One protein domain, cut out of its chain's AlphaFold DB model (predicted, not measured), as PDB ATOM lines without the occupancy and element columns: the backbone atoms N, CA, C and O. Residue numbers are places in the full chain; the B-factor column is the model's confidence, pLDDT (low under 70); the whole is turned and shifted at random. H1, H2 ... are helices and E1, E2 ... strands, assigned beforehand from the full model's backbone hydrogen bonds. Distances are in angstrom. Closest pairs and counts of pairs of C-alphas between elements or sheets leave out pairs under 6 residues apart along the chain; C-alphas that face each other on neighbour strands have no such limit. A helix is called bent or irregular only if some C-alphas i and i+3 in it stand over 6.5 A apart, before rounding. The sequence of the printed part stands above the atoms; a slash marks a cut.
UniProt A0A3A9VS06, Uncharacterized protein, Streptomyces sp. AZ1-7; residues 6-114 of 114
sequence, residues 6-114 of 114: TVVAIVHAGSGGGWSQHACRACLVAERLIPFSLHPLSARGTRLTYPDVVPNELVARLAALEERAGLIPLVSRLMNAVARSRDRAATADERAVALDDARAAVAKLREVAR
ATOM      1  N   THR A   6     150.060 100.408  65.591       92.44
ATOM      2  CA  THR A   6     150.849 101.433  66.279       92.44
ATOM      3  C   THR A   6     151.209 100.949  67.674       92.44
ATOM      4  O   THR A   6     150.342 100.467  68.401       92.44
ATOM      5  N   VAL A   7     152.475 101.092  68.070       93.31
ATOM      6  CA  VAL A   7     152.913 100.804  69.444       93.31
ATOM      7  C   VAL A   7     152.257 101.804  70.397       93.31
ATOM      8  O   VAL A   7     152.314 103.009  70.164       93.31
ATOM      9  N   VAL A   8     151.648 101.319  71.479       93.69
ATOM     10  CA  VAL A   8     150.965 102.153  72.494       93.69
ATOM     11  C   VAL A   8     151.532 101.985  73.901       93.69
ATOM     12  O   VAL A   8     151.256 102.805  74.775       93.69
ATOM     13  N   ALA A   9     152.314 100.930  74.127       93.44
ATOM     14  CA  ALA A   9     153.009 100.684  75.382       93.44
ATOM     15  C   ALA A   9     154.201  99.747  75.165       93.44
ATOM     16  O   ALA A   9     154.184  98.903  74.265       93.44
ATOM     17  N   ILE A  10     155.192  99.859  76.042       90.88
ATOM     18  CA  ILE A  10     156.314  98.931  76.162       90.88
ATOM     19  C   ILE A  10     156.301  98.378  77.581       90.88
ATOM     20  O   ILE A  10     156.285  99.128  78.554       90.88
ATOM     21  N   VAL A  11     156.310  97.054  77.694       86.44
ATOM     22  CA  VAL A  11     156.434  96.348  78.964       86.44
ATOM     23  C   VAL A  11     157.851  95.808  79.071       86.44
ATOM     24  O   VAL A  11     158.261  94.924  78.318       86.44
ATOM     25  N   HIS A  12     158.607  96.357  80.015       81.19
ATOM     26  CA  HIS A  12     159.933  95.856  80.350       81.19
ATOM     27  C   HIS A  12     159.798  94.589  81.198       81.19
ATOM     28  O   HIS A  12     159.133  94.601  82.234       81.19
ATOM     29  N   ALA A  13     160.434  93.498  80.777       77.44
ATOM     30  CA  ALA A  13     160.551  92.303  81.603       77.44
ATOM     31  C   ALA A  13     161.783  92.434  82.515       77.44
ATOM     32  O   ALA A  13     162.843  92.870  82.073       77.44
ATOM     33  N   GLY A  14     161.642  92.064  83.792       72.06
ATOM     34  CA  GLY A  14     162.719  92.200  84.784       72.06
ATOM     35  C   GLY A  14     163.926  91.286  84.536       72.06
ATOM     36  O   GLY A  14     165.041  91.643  84.896       72.06
ATOM     37  N   SER A  15     163.720  90.128  83.904       75.88
ATOM     38  CA  SER A  15     164.776  89.139  83.632       75.88
ATOM     39  C   SER A  15     164.605  88.403  82.293       75.88
ATOM     40  O   SER A  15     165.278  87.406  82.050       75.88
ATOM     41  N   GLY A  16     163.693  88.863  81.431       74.06
ATOM     42  CA  GLY A  16     163.392  88.261  80.126       74.06
ATOM     43  C   GLY A  16     163.302  89.307  79.013       74.06
ATOM     44  O   GLY A  16     163.531  90.492  79.246       74.06
ATOM     45  N   GLY A  17     162.946  88.884  77.797       73.75
ATOM     46  CA  GLY A  17     162.642  89.814  76.707       73.75
ATOM     47  C   GLY A  17     161.347  90.580  76.998       73.75
ATOM     48  O   GLY A  17     160.311  89.963  77.238       73.75
ATOM     49  N   GLY A  18     161.402  91.914  77.021       84.50
ATOM     50  CA  GLY A  18     160.200  92.752  77.111       84.50
ATOM     51  C   GLY A  18     159.290  92.595  75.885       84.50
ATOM     52  O   GLY A  18     159.679  91.991  74.886       84.50
ATOM     53  N   TRP A  19     158.086  93.162  75.938       88.62
ATOM     54  CA  TRP A  19     157.146  93.144  74.810       88.62
ATOM     55  C   TRP A  19     156.462  94.495  74.611       88.62
ATOM     56  O   TRP A  19     156.320  95.282  75.545       88.62
ATOM     57  N   SER A  20     156.016  94.769  73.387       93.12
ATOM     58  CA  SER A  20     155.242  95.964  73.048       93.12
ATOM     59  C   SER A  20     153.768  95.632  72.829       93.12
ATOM     60  O   SER A  20     153.406  94.598  72.265       93.12
ATOM     61  N   GLN A  21     152.896  96.530  73.281       93.56
ATOM     62  CA  GLN A  21     151.468  96.482  72.985       93.56
ATOM     63  C   GLN A  21     151.190  97.338  71.759       93.56
ATOM     64  O   GLN A  21     151.717  98.448  71.638       93.56
ATOM     65  N   HIS A  22     150.332  96.835  70.879       94.25
ATOM     66  CA  HIS A  22     149.987  97.496  69.633       94.25
ATOM     67  C   HIS A  22     148.479  97.678  69.515       94.25
ATOM     68  O   HIS A  22     147.710  96.839  69.979       94.25
ATOM     69  N   ALA A  23     148.064  98.754  68.854       93.50
ATOM     70  CA  ALA A  23     146.668  99.051  68.577       93.50
ATOM     71  C   ALA A  23     146.483  99.372  67.092       93.50
ATOM     72  O   ALA A  23     147.318 100.039  66.479       93.50
ATOM     73  N   CYS A  24     145.372  98.915  66.512       93.38
ATOM     74  CA  CYS A  24     144.944  99.403  65.207       93.38
ATOM     75  C   CYS A  24     144.332 100.805  65.347       93.38
ATOM     76  O   CYS A  24     143.952 101.228  66.443       93.38
ATOM     77  N   ARG A  25     144.158 101.511  64.226       91.38
ATOM     78  CA  ARG A  25     143.568 102.859  64.224       91.38
ATOM     79  C   ARG A  25     142.203 102.930  64.922       91.38
ATOM     80  O   ARG A  25     141.956 103.877  65.657       91.38
ATOM     81  N   ALA A  26     141.325 101.943  64.724       92.69
ATOM     82  CA  ALA A  26     140.018 101.927  65.385       92.69
ATOM     83  C   ALA A  26     140.152 101.831  66.916       92.69
ATOM     84  O   ALA A  26     139.482 102.576  67.628       92.69
ATOM     85  N   CYS A  27     141.069 100.995  67.417       94.81
ATOM     86  CA  CYS A  27     141.366 100.889  68.847       94.81
ATOM     87  C   CYS A  27     141.989 102.179  69.405       94.81
ATOM     88  O   CYS A  27     141.610 102.600  70.494       94.81
ATOM     89  N   LEU A  28     142.879 102.855  68.657       93.56
ATOM     90  CA  LEU A  28     143.435 104.154  69.074       93.56
ATOM     91  C   LEU A  28     142.330 105.179  69.353       93.56
ATOM     92  O   LEU A  28     142.403 105.912  70.335       93.56
ATOM     93  N   VAL A  29     141.296 105.214  68.509       94.81
ATOM     94  CA  VAL A  29     140.169 106.140  68.673       94.81
ATOM     95  C   VAL A  29     139.234 105.693  69.789       94.81
ATOM     96  O   VAL A  29     138.923 106.493  70.668       94.81
ATOM     97  N   ALA A  30     138.812 104.426  69.776       95.25
ATOM     98  CA  ALA A  30     137.836 103.895  70.724       95.25
ATOM     99  C   ALA A  30     138.337 103.952  72.174       95.25
ATOM    100  O   ALA A  30     137.599 104.350  73.070       95.25
ATOM    101  N   GLU A  31     139.605 103.609  72.398       95.81
ATOM    102  CA  GLU A  31     140.238 103.637  73.721       95.81
ATOM    103  C   GLU A  31     141.004 104.943  73.989       95.81
ATOM    104  O   GLU A  31     141.636 105.093  75.036       95.81
ATOM    105  N   ARG A  32     140.959 105.899  73.050       96.81
ATOM    106  CA  ARG A  32     141.632 107.204  73.145       96.81
ATOM    107  C   ARG A  32     143.131 107.080  73.434       96.81
ATOM    108  O   ARG A  32     143.691 107.889  74.170       96.81
ATOM    109  N   LEU A  33     143.783 106.061  72.885       95.44
ATOM    110  CA  LEU A  33     145.179 105.737  73.176       95.44
ATOM    111  C   LEU A  33     146.123 106.766  72.551       95.44
ATOM    112  O   LEU A  33     145.954 107.173  71.401       95.44
ATOM    113  N   ILE A  34     147.152 107.145  73.305       93.94
ATOM    114  CA  ILE A  34     148.262 107.959  72.810       93.94
ATOM    115  C   ILE A  34     149.323 107.005  72.239       93.94
ATOM    116  O   ILE A  34     149.806 106.143  72.986       93.94
ATOM    117  N   PRO A  35     149.717 107.145  70.956       93.06
ATOM    118  CA  PRO A  35     150.849 106.414  70.390       93.06
ATOM    119  C   PRO A  35     152.103 106.547  71.257       93.06
ATOM    120  O   PRO A  35     152.392 107.632  71.757       93.06
ATOM    121  N   PHE A  36     152.870 105.467  71.405       91.25
ATOM    122  CA  PHE A  36     154.071 105.444  72.243       91.25
ATOM    123  C   PHE A  36     155.106 106.491  71.812       91.25
ATOM    124  O   PHE A  36     155.700 107.159  72.651       91.25
ATOM    125  N   SER A  37     155.246 106.723  70.507       89.62
ATOM    126  CA  SER A  37     156.113 107.769  69.952       89.62
ATOM    127  C   SER A  37     155.694 109.198  70.316       89.62
ATOM    128  O   SER A  37     156.475 110.129  70.147       89.62
ATOM    129  N   LEU A  38     154.479 109.385  70.841       90.62
ATOM    130  CA  LEU A  38     153.963 110.660  71.340       90.62
ATOM    131  C   LEU A  38     153.948 110.745  72.871       90.62
ATOM    132  O   LEU A  38     153.446 111.730  73.423       90.62
ATOM    133  N   HIS A  39     154.456 109.729  73.574       90.38
ATOM    134  CA  HIS A  39     154.513 109.763  75.031       90.38
ATOM    135  C   HIS A  39     155.477 110.857  75.513       90.38
ATOM    136  O   HIS A  39     156.519 111.090  74.894       90.38
ATOM    137  N   PRO A  40     155.166 111.532  76.635       85.44
ATOM    138  CA  PRO A  40     156.138 112.393  77.298       85.44
ATOM    139  C   PRO A  40     157.403 111.603  77.649       85.44
ATOM    140  O   PRO A  40     157.309 110.442  78.035       85.44
ATOM    141  N   LEU A  41     158.576 112.243  77.609       81.62
ATOM    142  CA  LEU A  41     159.867 111.591  77.903       81.62
ATOM    143  C   LEU A  41     159.934 110.936  79.295       81.62
ATOM    144  O   LEU A  41     160.737 110.039  79.525       81.62
ATOM    145  N   SER A  42     159.103 111.388  80.235       81.31
ATOM    146  CA  SER A  42     158.997 110.820  81.581       81.31
ATOM    147  C   SER A  42     158.164 109.533  81.652       81.31
ATOM    148  O   SER A  42     158.167 108.865  82.688       81.31
ATOM    149  N   ALA A  43     157.438 109.172  80.591       82.69
ATOM    150  CA  ALA A  43     156.606 107.978  80.560       82.69
ATOM    151  C   ALA A  43     157.475 106.716  80.440       82.69
ATOM    152  O   ALA A  43     158.240 106.543  79.495       82.69
ATOM    153  N   ARG A  44     157.334 105.793  81.396       83.44
ATOM    154  CA  ARG A  44     158.124 104.550  81.469       83.44
ATOM    155  C   ARG A  44     157.512 103.397  80.665       83.44
ATOM    156  O   ARG A  44     157.364 102.298  81.188       83.44
ATOM    157  N   GLY A  45     157.072 103.652  79.434       85.25
ATOM    158  CA  GLY A  45     156.448 102.612  78.601       85.25
ATOM    159  C   GLY A  45     154.973 102.332  78.900       85.25
ATOM    160  O   GLY A  45     154.336 101.597  78.151       85.25
ATOM    161  N   THR A  46     154.402 102.920  79.955       89.50
ATOM    162  CA  THR A  46     153.000 102.701  80.338       89.50
ATOM    163  C   THR A  46     152.034 103.195  79.268       89.50
ATOM    164  O   THR A  46     152.205 104.277  78.716       89.50
ATOM    165  N   ARG A  47     150.957 102.439  79.039       92.81
ATOM    166  CA  ARG A  47     149.847 102.844  78.170       92.81
ATOM    167  C   ARG A  47     149.221 104.159  78.655       92.81
ATOM    168  O   ARG A  47     148.770 104.228  79.798       92.81
ATOM    169  N   LEU A  48     149.147 105.167  77.782       94.50
ATOM    170  CA  LEU A  48     148.537 106.473  78.070       94.50
ATOM    171  C   LEU A  48     147.307 106.732  77.194       94.50
ATOM    172  O   LEU A  48     147.239 106.278  76.051       94.50
ATOM    173  N   THR A  49     146.357 107.502  77.725       95.94
ATOM    174  CA  THR A  49     145.115 107.891  77.043       95.94
ATOM    175  C   THR A  49     144.966 109.407  76.987       95.94
ATOM    176  O   THR A  49     145.284 110.098  77.958       95.94
ATOM    177  N   TYR A  50     144.420 109.932  75.890       95.94
ATOM    178  CA  TYR A  50     144.051 111.337  75.790       95.94
ATOM    179  C   TYR A  50     142.965 111.684  76.824       95.94
ATOM    180  O   TYR A  50     141.931 111.009  76.881       95.94
ATOM    181  N   PRO A  51     143.147 112.758  77.609       95.81
ATOM    182  CA  PRO A  51     142.191 113.174  78.633       95.81
ATOM    183  C   PRO A  51     140.888 113.679  78.006       95.81
ATOM    184  O   PRO A  51     140.905 114.153  76.874       95.81
ATOM    185  N   ASP A  52     139.773 113.634  78.737       94.81
ATOM    186  CA  ASP A  52     138.419 113.916  78.211       94.81
ATOM    187  C   ASP A  52     138.244 115.313  77.602       94.81
ATOM    188  O   ASP A  52     137.397 115.524  76.740       94.81
ATOM    189  N   VAL A  53     139.098 116.266  77.986       94.62
ATOM    190  CA  VAL A  53     139.156 117.608  77.382       94.62
ATOM    191  C   VAL A  53     139.531 117.581  75.887       94.62
ATOM    192  O   VAL A  53     139.273 118.543  75.165       94.62
ATOM    193  N   VAL A  54     140.121 116.485  75.397       96.00
ATOM    194  CA  VAL A  54     140.396 116.247  73.972       96.00
ATOM    195  C   VAL A  54     139.141 115.659  73.307       96.00
ATOM    196  O   VAL A  54     138.749 114.538  73.643       96.00
ATOM    197  N   PRO A  55     138.520 116.332  72.326       95.38
ATOM    198  CA  PRO A  55     137.340 115.795  71.644       95.38
ATOM    199  C   PRO A  55     137.639 114.512  70.863       95.38
ATOM    200  O   PRO A  55     138.733 114.367  70.310       95.38
ATOM    201  N   ASN A  56     136.652 113.620  70.747       93.94
ATOM    202  CA  ASN A  56     136.784 112.360  70.004       93.94
ATOM    203  C   ASN A  56     137.159 112.583  68.530       93.94
ATOM    204  O   ASN A  56     137.972 111.842  67.983       93.94
ATOM    205  N   GLU A  57     136.643 113.637  67.894       94.31
ATOM    206  CA  GLU A  57     136.981 113.983  66.510       94.31
ATOM    207  C   GLU A  57     138.460 114.357  66.374       94.31
ATOM    208  O   GLU A  57     139.096 114.035  65.370       94.31
ATOM    209  N   LEU A  58     139.030 115.015  67.390       94.88
ATOM    210  CA  LEU A  58     140.453 115.339  67.412       94.88
ATOM    211  C   LEU A  58     141.296 114.083  67.632       94.88
ATOM    212  O   LEU A  58     142.288 113.907  66.935       94.88
ATOM    213  N   VAL A  59     140.878 113.182  68.526       94.69
ATOM    214  CA  VAL A  59     141.529 111.871  68.698       94.69
ATOM    215  C   VAL A  59     141.539 111.097  67.374       94.69
ATOM    216  O   VAL A  59     142.577 110.575  66.980       94.69
ATOM    217  N   ALA A  60     140.425 111.080  66.636       93.38
ATOM    218  CA  ALA A  60     140.325 110.398  65.344       93.38
ATOM    219  C   ALA A  60     141.259 110.965  64.266       93.38
ATOM    220  O   ALA A  60     141.773 110.206  63.435       93.38
ATOM    221  N   ARG A  61     141.487 112.284  64.284       92.38
ATOM    222  CA  ARG A  61     142.465 112.947  63.413       92.38
ATOM    223  C   ARG A  61     143.886 112.603  63.828       92.38
ATOM    224  O   ARG A  61     144.657 112.168  62.987       92.38
ATOM    225  N   LEU A  62     144.208 112.721  65.117       91.25
ATOM    226  CA  LEU A  62     145.531 112.387  65.652       91.25
ATOM    227  C   LEU A  62     145.901 110.922  65.377       91.25
ATOM    228  O   LEU A  62     147.026 110.654  64.980       91.25
ATOM    229  N   ALA A  63     144.949 109.993  65.484       89.75
ATOM    230  CA  ALA A  63     145.145 108.577  65.161       89.75
ATOM    231  C   ALA A  63     145.366 108.293  63.661       89.75
ATOM    232  O   ALA A  63     145.711 107.172  63.295       89.75
ATOM    233  N   ALA A  64     145.103 109.264  62.781       87.12
ATOM    234  CA  ALA A  64     145.407 109.180  61.353       87.12
ATOM    235  C   ALA A  64     146.740 109.852  60.989       87.12
ATOM    236  O   ALA A  64     147.196 109.700  59.859       87.12
ATOM    237  N   LEU A  65     147.343 110.611  61.910       81.88
ATOM    238  CA  LEU A  65     148.644 111.227  61.692       81.88
ATOM    239  C   LEU A  65     149.741 110.194  61.957       81.88
ATOM    240  O   LEU A  65     149.752 109.539  62.997       81.88
ATOM    241  N   GLU A  66     150.680 110.079  61.022       67.06
ATOM    242  CA  GLU A  66     151.944 109.370  61.242       67.06
ATOM    243  C   GLU A  66     152.813 110.094  62.294       67.06
ATOM    244  O   GLU A  66     152.436 111.149  62.819       67.06
ATOM    245  N   GLU A  67     153.985 109.537  62.619       67.94
ATOM    246  CA  GLU A  67     154.905 110.121  63.598       67.94
ATOM    247  C   GLU A  67     155.262 111.575  63.256       67.94
ATOM    248  O   GLU A  67     155.985 111.874  62.309       67.94
ATOM    249  N   ARG A  68     154.765 112.508  64.075       74.69
ATOM    250  CA  ARG A  68     155.094 113.933  63.995       74.69
ATOM    251  C   ARG A  68     155.793 114.353  65.278       74.69
ATOM    252  O   ARG A  68     155.137 114.612  66.285       74.69
ATOM    253  N   ALA A  69     157.117 114.493  65.221       67.81
ATOM    254  CA  ALA A  69     157.945 114.894  66.365       67.81
ATOM    255  C   ALA A  69     157.449 116.184  67.062       67.81
ATOM    256  O   ALA A  69     157.540 116.313  68.281       67.81
ATOM    257  N   GLY A  70     156.836 117.110  66.311       83.25
ATOM    258  CA  GLY A  70     156.244 118.341  66.851       83.25
ATOM    259  C   GLY A  70     155.035 118.144  67.781       83.25
ATOM    260  O   GLY A  70     154.643 119.087  68.466       83.25
ATOM    261  N   LEU A  71     154.443 116.945  67.840       88.06
ATOM    262  CA  LEU A  71     153.309 116.642  68.718       88.06
ATOM    263  C   LEU A  71     153.740 116.278  70.146       88.06
ATOM    264  O   LEU A  71     152.983 116.556  71.077       88.06
ATOM    265  N   ILE A  72     154.947 115.733  70.348       89.44
ATOM    266  CA  ILE A  72     155.436 115.300  71.673       89.44
ATOM    267  C   ILE A  72     155.375 116.442  72.706       89.44
ATOM    268  O   ILE A  72     154.815 116.237  73.792       89.44
ATOM    269  N   PRO A  73     155.864 117.668  72.412       90.94
ATOM    270  CA  PRO A  73     155.800 118.765  73.376       90.94
ATOM    271  C   PRO A  73     154.364 119.196  73.690       90.94
ATOM    272  O   PRO A  73     154.071 119.582  74.822       90.94
ATOM    273  N   LEU A  74     153.454 119.123  72.713       92.69
ATOM    274  CA  LEU A  74     152.052 119.509  72.891       92.69
ATOM    275  C   LEU A  74     151.296 118.497  73.752       92.69
ATOM    276  O   LEU A  74     150.597 118.891  74.685       92.69
ATOM    277  N   VAL A  75     151.487 117.202  73.488       92.62
ATOM    278  CA  VAL A  75     150.922 116.121  74.305       92.62
ATOM    279  C   VAL A  75     151.471 116.197  75.731       92.62
ATOM    280  O   VAL A  75     150.702 116.137  76.686       92.62
ATOM    281  N   SER A  76     152.775 116.435  75.895       92.81
ATOM    282  CA  SER A  76     153.395 116.587  77.219       92.81
ATOM    283  C   SER A  76     152.811 117.758  78.013       92.81
ATOM    284  O   SER A  76     152.469 117.600  79.186       92.81
ATOM    285  N   ARG A  77     152.640 118.926  77.379       94.31
ATOM    286  CA  ARG A  77     152.008 120.099  78.011       94.31
ATOM    287  C   ARG A  77     150.572 119.814  78.434       94.31
ATOM    288  O   ARG A  77     150.210 120.136  79.561       94.31
ATOM    289  N   LEU A  78     149.786 119.175  77.567       95.69
ATOM    290  CA  LEU A  78     148.414 118.775  77.875       95.69
ATOM    291  C   LEU A  78     148.355 117.848  79.095       95.69
ATOM    292  O   LEU A  78     147.584 118.101  80.018       95.69
ATOM    293  N   MET A  79     149.170 116.791  79.114       94.75
ATOM    294  CA  MET A  79     149.169 115.822  80.213       94.75
ATOM    295  C   MET A  79     149.574 116.473  81.538       94.75
ATOM    296  O   MET A  79     148.927 116.233  82.555       94.75
ATOM    297  N   ASN A  80     150.578 117.355  81.521       94.69
ATOM    298  CA  ASN A  80     150.991 118.107  82.707       94.69
ATOM    299  C   ASN A  80     149.894 119.060  83.199       94.69
ATOM    300  O   ASN A  80     149.617 119.106  84.393       94.69
ATOM    301  N   ALA A  81     149.240 119.793  82.295       95.88
ATOM    302  CA  ALA A  81     148.146 120.693  82.647       95.88
ATOM    303  C   ALA A  81     146.967 119.931  83.280       95.88
ATOM    304  O   ALA A  81     146.448 120.337  84.318       95.88
ATOM    305  N   VAL A  82     146.603 118.772  82.723       95.38
ATOM    306  CA  VAL A  82     145.556 117.906  83.290       95.38
ATOM    307  C   VAL A  82     145.971 117.282  84.624       95.38
ATOM    308  O   VAL A  82     145.132 117.120  85.507       95.38
ATOM    309  N   ALA A  83     147.246 116.938  84.808       93.88
ATOM    310  CA  ALA A  83     147.737 116.470  86.100       93.88
ATOM    311  C   ALA A  83     147.613 117.568  87.170       93.88
ATOM    312  O   ALA A  83     147.072 117.308  88.242       93.88
ATOM    313  N   ARG A  84     148.020 118.806  86.850       94.62
ATOM    314  CA  ARG A  84     147.892 119.964  87.753       94.62
ATOM    315  C   ARG A  84     146.441 120.305  88.078       94.62
ATOM    316  O   ARG A  84     146.131 120.581  89.229       94.62
ATOM    317  N   SER A  85     145.530 120.236  87.106       94.00
ATOM    318  CA  SER A  85     144.112 120.531  87.365       94.00
ATOM    319  C   SER A  85     143.433 119.501  88.273       94.00
ATOM    320  O   SER A  85     142.417 119.803  88.899       94.00
ATOM    321  N   ARG A  86     143.999 118.291  88.371       92.50
ATOM    322  CA  ARG A  86     143.544 117.209  89.256       92.50
ATOM    323  C   ARG A  86     144.271 117.178  90.602       92.50
ATOM    324  O   ARG A  86     143.929 116.339  91.438       92.50
ATOM    325  N   ASP A  87     145.248 118.057  90.822       94.50
ATOM    326  CA  ASP A  87     145.992 118.107  92.075       94.50
ATOM    327  C   ASP A  87     145.082 118.569  93.222       94.50
ATOM    328  O   ASP A  87     144.505 119.662  93.213       94.50
ATOM    329  N   ARG A  88     144.945 117.708  94.234       91.69
ATOM    330  CA  ARG A  88     144.111 117.971  95.408       91.69
ATOM    331  C   ARG A  88     144.722 119.012  96.344       91.69
ATOM    332  O   ARG A  88     143.964 119.627  97.088       91.69
ATOM    333  N   ALA A  89     146.034 119.232  96.283       95.50
ATOM    334  CA  ALA A  89     146.717 120.255  97.069       95.50
ATOM    335  C   ALA A  89     146.570 121.666  96.472       95.50
ATOM    336  O   ALA A  89     146.680 122.642  97.207       95.50
ATOM    337  N   ALA A  90     146.285 121.777  95.170       93.62
ATOM    338  CA  ALA A  90     146.125 123.059  94.489       93.62
ATOM    339  C   ALA A  90     144.841 123.800  94.906       93.62
ATOM    340  O   ALA A  90     143.789 123.192  95.138       93.62
ATOM    341  N   THR A  91     144.918 125.126  94.936       96.62
ATOM    342  CA  THR A  91     143.787 126.044  95.106       96.62
ATOM    343  C   THR A  91     142.835 126.006  93.904       96.62
ATOM    344  O   THR A  91     143.152 125.475  92.836       96.62
ATOM    345  N   ALA A  92     141.634 126.573  94.062       95.19
ATOM    346  CA  ALA A  92     140.660 126.650  92.972       95.19
ATOM    347  C   ALA A  92     141.196 127.449  91.769       95.19
ATOM    348  O   ALA A  92     141.039 127.003  90.631       95.19
ATOM    349  N   ASP A  93     141.882 128.565  92.026       96.44
ATOM    350  CA  ASP A  93     142.451 129.425  90.986       96.44
ATOM    351  C   ASP A  93     143.577 128.716  90.222       96.44
ATOM    352  O   ASP A  93     143.591 128.717  88.993       96.44
ATOM    353  N   GLU A  94     144.472 128.012  90.921       96.12
ATOM    354  CA  GLU A  94     145.528 127.217  90.278       96.12
ATOM    355  C   GLU A  94     144.950 126.106  89.393       96.12
ATOM    356  O   GLU A  94     145.432 125.873  88.280       96.12
ATOM    357  N   ARG A  95     143.883 125.433  89.848       95.62
ATOM    358  CA  ARG A  95     143.188 124.426  89.034       95.62
ATOM    359  C   ARG A  95     142.512 125.050  87.815       95.62
ATOM    360  O   ARG A  95     142.547 124.438  86.748       95.62
ATOM    361  N   ALA A  96     141.921 126.240  87.946       94.50
ATOM    362  CA  ALA A  96     141.314 126.965  86.832       94.50
ATOM    363  C   ALA A  96     142.359 127.338  85.770       94.50
ATOM    364  O   ALA A  96     142.180 127.004  84.599       94.50
ATOM    365  N   VAL A  97     143.501 127.896  86.185       96.88
ATOM    366  CA  VAL A  97     144.632 128.193  85.290       96.88
ATOM    367  C   VAL A  97     145.121 126.926  84.583       96.88
ATOM    368  O   VAL A  97     145.311 126.918  83.368       96.88
ATOM    369  N   ALA A  98     145.255 125.810  85.305       96.56
ATOM    370  CA  ALA A  98     145.665 124.540  84.711       96.56
ATOM    371  C   ALA A  98     144.645 123.987  83.692       96.56
ATOM    372  O   ALA A  98     145.033 123.362  82.702       96.56
ATOM    373  N   LEU A  99     143.343 124.208  83.899       95.19
ATOM    374  CA  LEU A  99     142.316 123.849  82.916       95.19
ATOM    375  C   LEU A  99     142.409 124.713  81.656       95.19
ATOM    376  O   LEU A  99     142.254 124.186  80.552       95.19
ATOM    377  N   ASP A 100     142.690 126.003  81.801       96.69
ATOM    378  CA  ASP A 100     142.877 126.904  80.664       96.69
ATOM    379  C   ASP A 100     144.146 126.564  79.872       96.69
ATOM    380  O   ASP A 100     144.091 126.484  78.642       96.69
ATOM    381  N   ASP A 101     145.238 126.200  80.547       96.88
ATOM    382  CA  ASP A 101     146.438 125.645  79.908       96.88
ATOM    383  C   ASP A 101     146.123 124.372  79.105       96.88
ATOM    384  O   ASP A 101     146.585 124.201  77.971       96.88
ATOM    385  N   ALA A 102     145.313 123.467  79.667       96.56
ATOM    386  CA  ALA A 102     144.904 122.246  78.980       96.56
ATOM    387  C   ALA A 102     144.075 122.566  77.725       96.56
ATOM    388  O   ALA A 102     144.317 121.993  76.659       96.56
ATOM    389  N   ARG A 103     143.139 123.519  77.812       95.50
ATOM    390  CA  ARG A 103     142.341 123.991  76.667       95.50
ATOM    391  C   ARG A 103     143.215 124.636  75.593       95.50
ATOM    392  O   ARG A 103     143.020 124.352  74.410       95.50
ATOM    393  N   ALA A 104     144.202 125.439  75.983       96.50
ATOM    394  CA  ALA A 104     145.157 126.048  75.062       96.50
ATOM    395  C   ALA A 104     146.003 124.984  74.337       96.50
ATOM    396  O   ALA A 104     146.172 125.043  73.117       96.50
ATOM    397  N   ALA A 105     146.466 123.952  75.052       95.56
ATOM    398  CA  ALA A 105     147.174 122.827  74.447       95.56
ATOM    399  C   ALA A 105     146.291 122.058  73.445       95.56
ATOM    400  O   ALA A 105     146.748 121.731  72.348       95.56
ATOM    401  N   VAL A 106     145.012 121.827  73.771       95.81
ATOM    402  CA  VAL A 106     144.032 121.222  72.849       95.81
ATOM    403  C   VAL A 106     143.830 122.084  71.604       95.81
ATOM    404  O   VAL A 106     143.807 121.549  70.496       95.81
ATOM    405  N   ALA A 107     143.708 123.405  71.750       95.88
ATOM    406  CA  ALA A 107     143.588 124.315  70.613       95.88
ATOM    407  C   ALA A 107     144.803 124.205  69.679       95.88
ATOM    408  O   ALA A 107     144.634 124.045  68.470       95.88
ATOM    409  N   LYS A 108     146.017 124.151  70.238       94.75
ATOM    410  CA  LYS A 108     147.237 123.970  69.443       94.75
ATOM    411  C   LYS A 108     147.304 122.605  68.757       94.75
ATOM    412  O   LYS A 108     147.687 122.527  67.593       94.75
ATOM    413  N   LEU A 109     146.880 121.535  69.433       93.12
ATOM    414  CA  LEU A 109     146.757 120.210  68.814       93.12
ATOM    415  C   LEU A 109     145.779 120.231  67.635       93.12
ATOM    416  O   LEU A 109     146.072 119.639  66.600       93.12
ATOM    417  N   ARG A 110     144.648 120.943  67.751       92.81
ATOM    418  CA  ARG A 110     143.698 121.103  66.638       92.81
ATOM    419  C   ARG A 110     144.320 121.809  65.444       92.81
ATOM    420  O   ARG A 110     144.008 121.428  64.328       92.81
ATOM    421  N   GLU A 111     145.147 122.827  65.658       92.44
ATOM    422  CA  GLU A 111     145.829 123.534  64.568       92.44
ATOM    423  C   GLU A 111     146.797 122.622  63.813       92.44
ATOM    424  O   GLU A 111     146.806 122.630  62.588       92.44
ATOM    425  N   VAL A 112     147.576 121.808  64.531       87.69
ATOM    426  CA  VAL A 112     148.574 120.905  63.930       87.69
ATOM    427  C   VAL A 112     147.934 119.667  63.289       87.69
ATOM    428  O   VAL A 112     148.521 119.063  62.391       87.69
ATOM    429  N   ALA A 113     146.741 119.282  63.749       85.69
ATOM    430  CA  ALA A 113     145.968 118.153  63.232       85.69
ATOM    431  C   ALA A 113     144.955 118.535  62.133       85.69
ATOM    432  O   ALA A 113     144.083 117.720  61.815       85.69
ATOM    433  N   ARG A 114     145.014 119.768  61.612       78.06
ATOM    434  CA  ARG A 114     144.283 120.167  60.401       78.06
ATOM    435  C   ARG A 114     144.959 119.655  59.138       78.06
ATOM    436  O   ARG A 114     146.199 119.482  59.150       78.06
TER     437      ARG A 114
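AT A GLANCE: This is residues 6 to 114 of the 114 residues of an uncharacterized protein of Streptomyces sp. AZ1-7 (UniProt A0A3A9VS06). The model is an arch with a hairpin at each end: a two-stranded hairpin, E1 and E2, at one end, and a longer helical hairpin, H3 and H4, at the other. Between these ends lie the short helices H1 and H2, side by side, and the long stretch of residues 31 to 55, which has no named element. The printed part has 109 residues, with two named strands and four named helices in the order E1, E2, H1, H2, H3, H4; the one sheet has the order E1 - E2 and is antiparallel, and the class is mostly helix. The whole is compact, with a radius of gyration of the C-alphas of 14.8 A, and spans 47 by 35 by 23 A.

IN THESE COORDINATES: E1 is residues 6 to 11, 14.8 A long, and begins at C-alpha 6 at (150.849, 101.433, 66.279). E2 is residues 19 to 24, 16.7 A long. H1, residues 25 to 30, is 8.7 A long, and H2, residues 56 to 62, is 9.8 A long. H3 is residues 69 to 85, 25.8 A long, and begins at C-alpha 69 at (157.945, 114.894, 66.365); it is irregular, but only just, with C-alphas 70 and 73 lying 6.6 A apart. H4, the longest helix, is residues 92 to 112, 30.6 A long, and ends at C-alpha 112 at (148.574, 120.905, 63.930).

HOW THE PARTS SIT: E1 and E2 form an antiparallel hairpin with 154 degrees between their directions; N 8 and O 21 are within hydrogen-bond range at 2.9 A, and so are N 19 and O 11 at 3.0 A. A tight link joins E2 to H1. H1 touches H2, opposite ways at a shallow tilt of 27 degrees, a helical hairpin in which the closest C-alphas, those of Val 29 and Ala 60, are 5.4 A apart. H2 is close to but not clearly touching H4; their closest C-alphas, those of Leu 58 and Arg 110, are 6.7 A apart. H3 touches H4, opposite ways at a shallow tilt of 20 degrees, a helical hairpin in which the closest C-alphas, those of Ser 85 and Arg 95, are 4.3 A apart. Both strands are apart from H2, H3 and H4. In H1, H2 and H4 every O i to N i+4 pair is within hydrogen-bond range; in H3, 11 of 13 are.

THE WHOLE: The two C-alphas farthest apart, those of Gly 16 and Asp 93, are 47.4 A apart. The printed part has no cut and ends at the chain's last residue, Arg 114. The link from H1 to H2, of 25 residues, is long. The mean pLDDT of the printed part is 90.7; residues 66 to 67 and residue 69 are under 70.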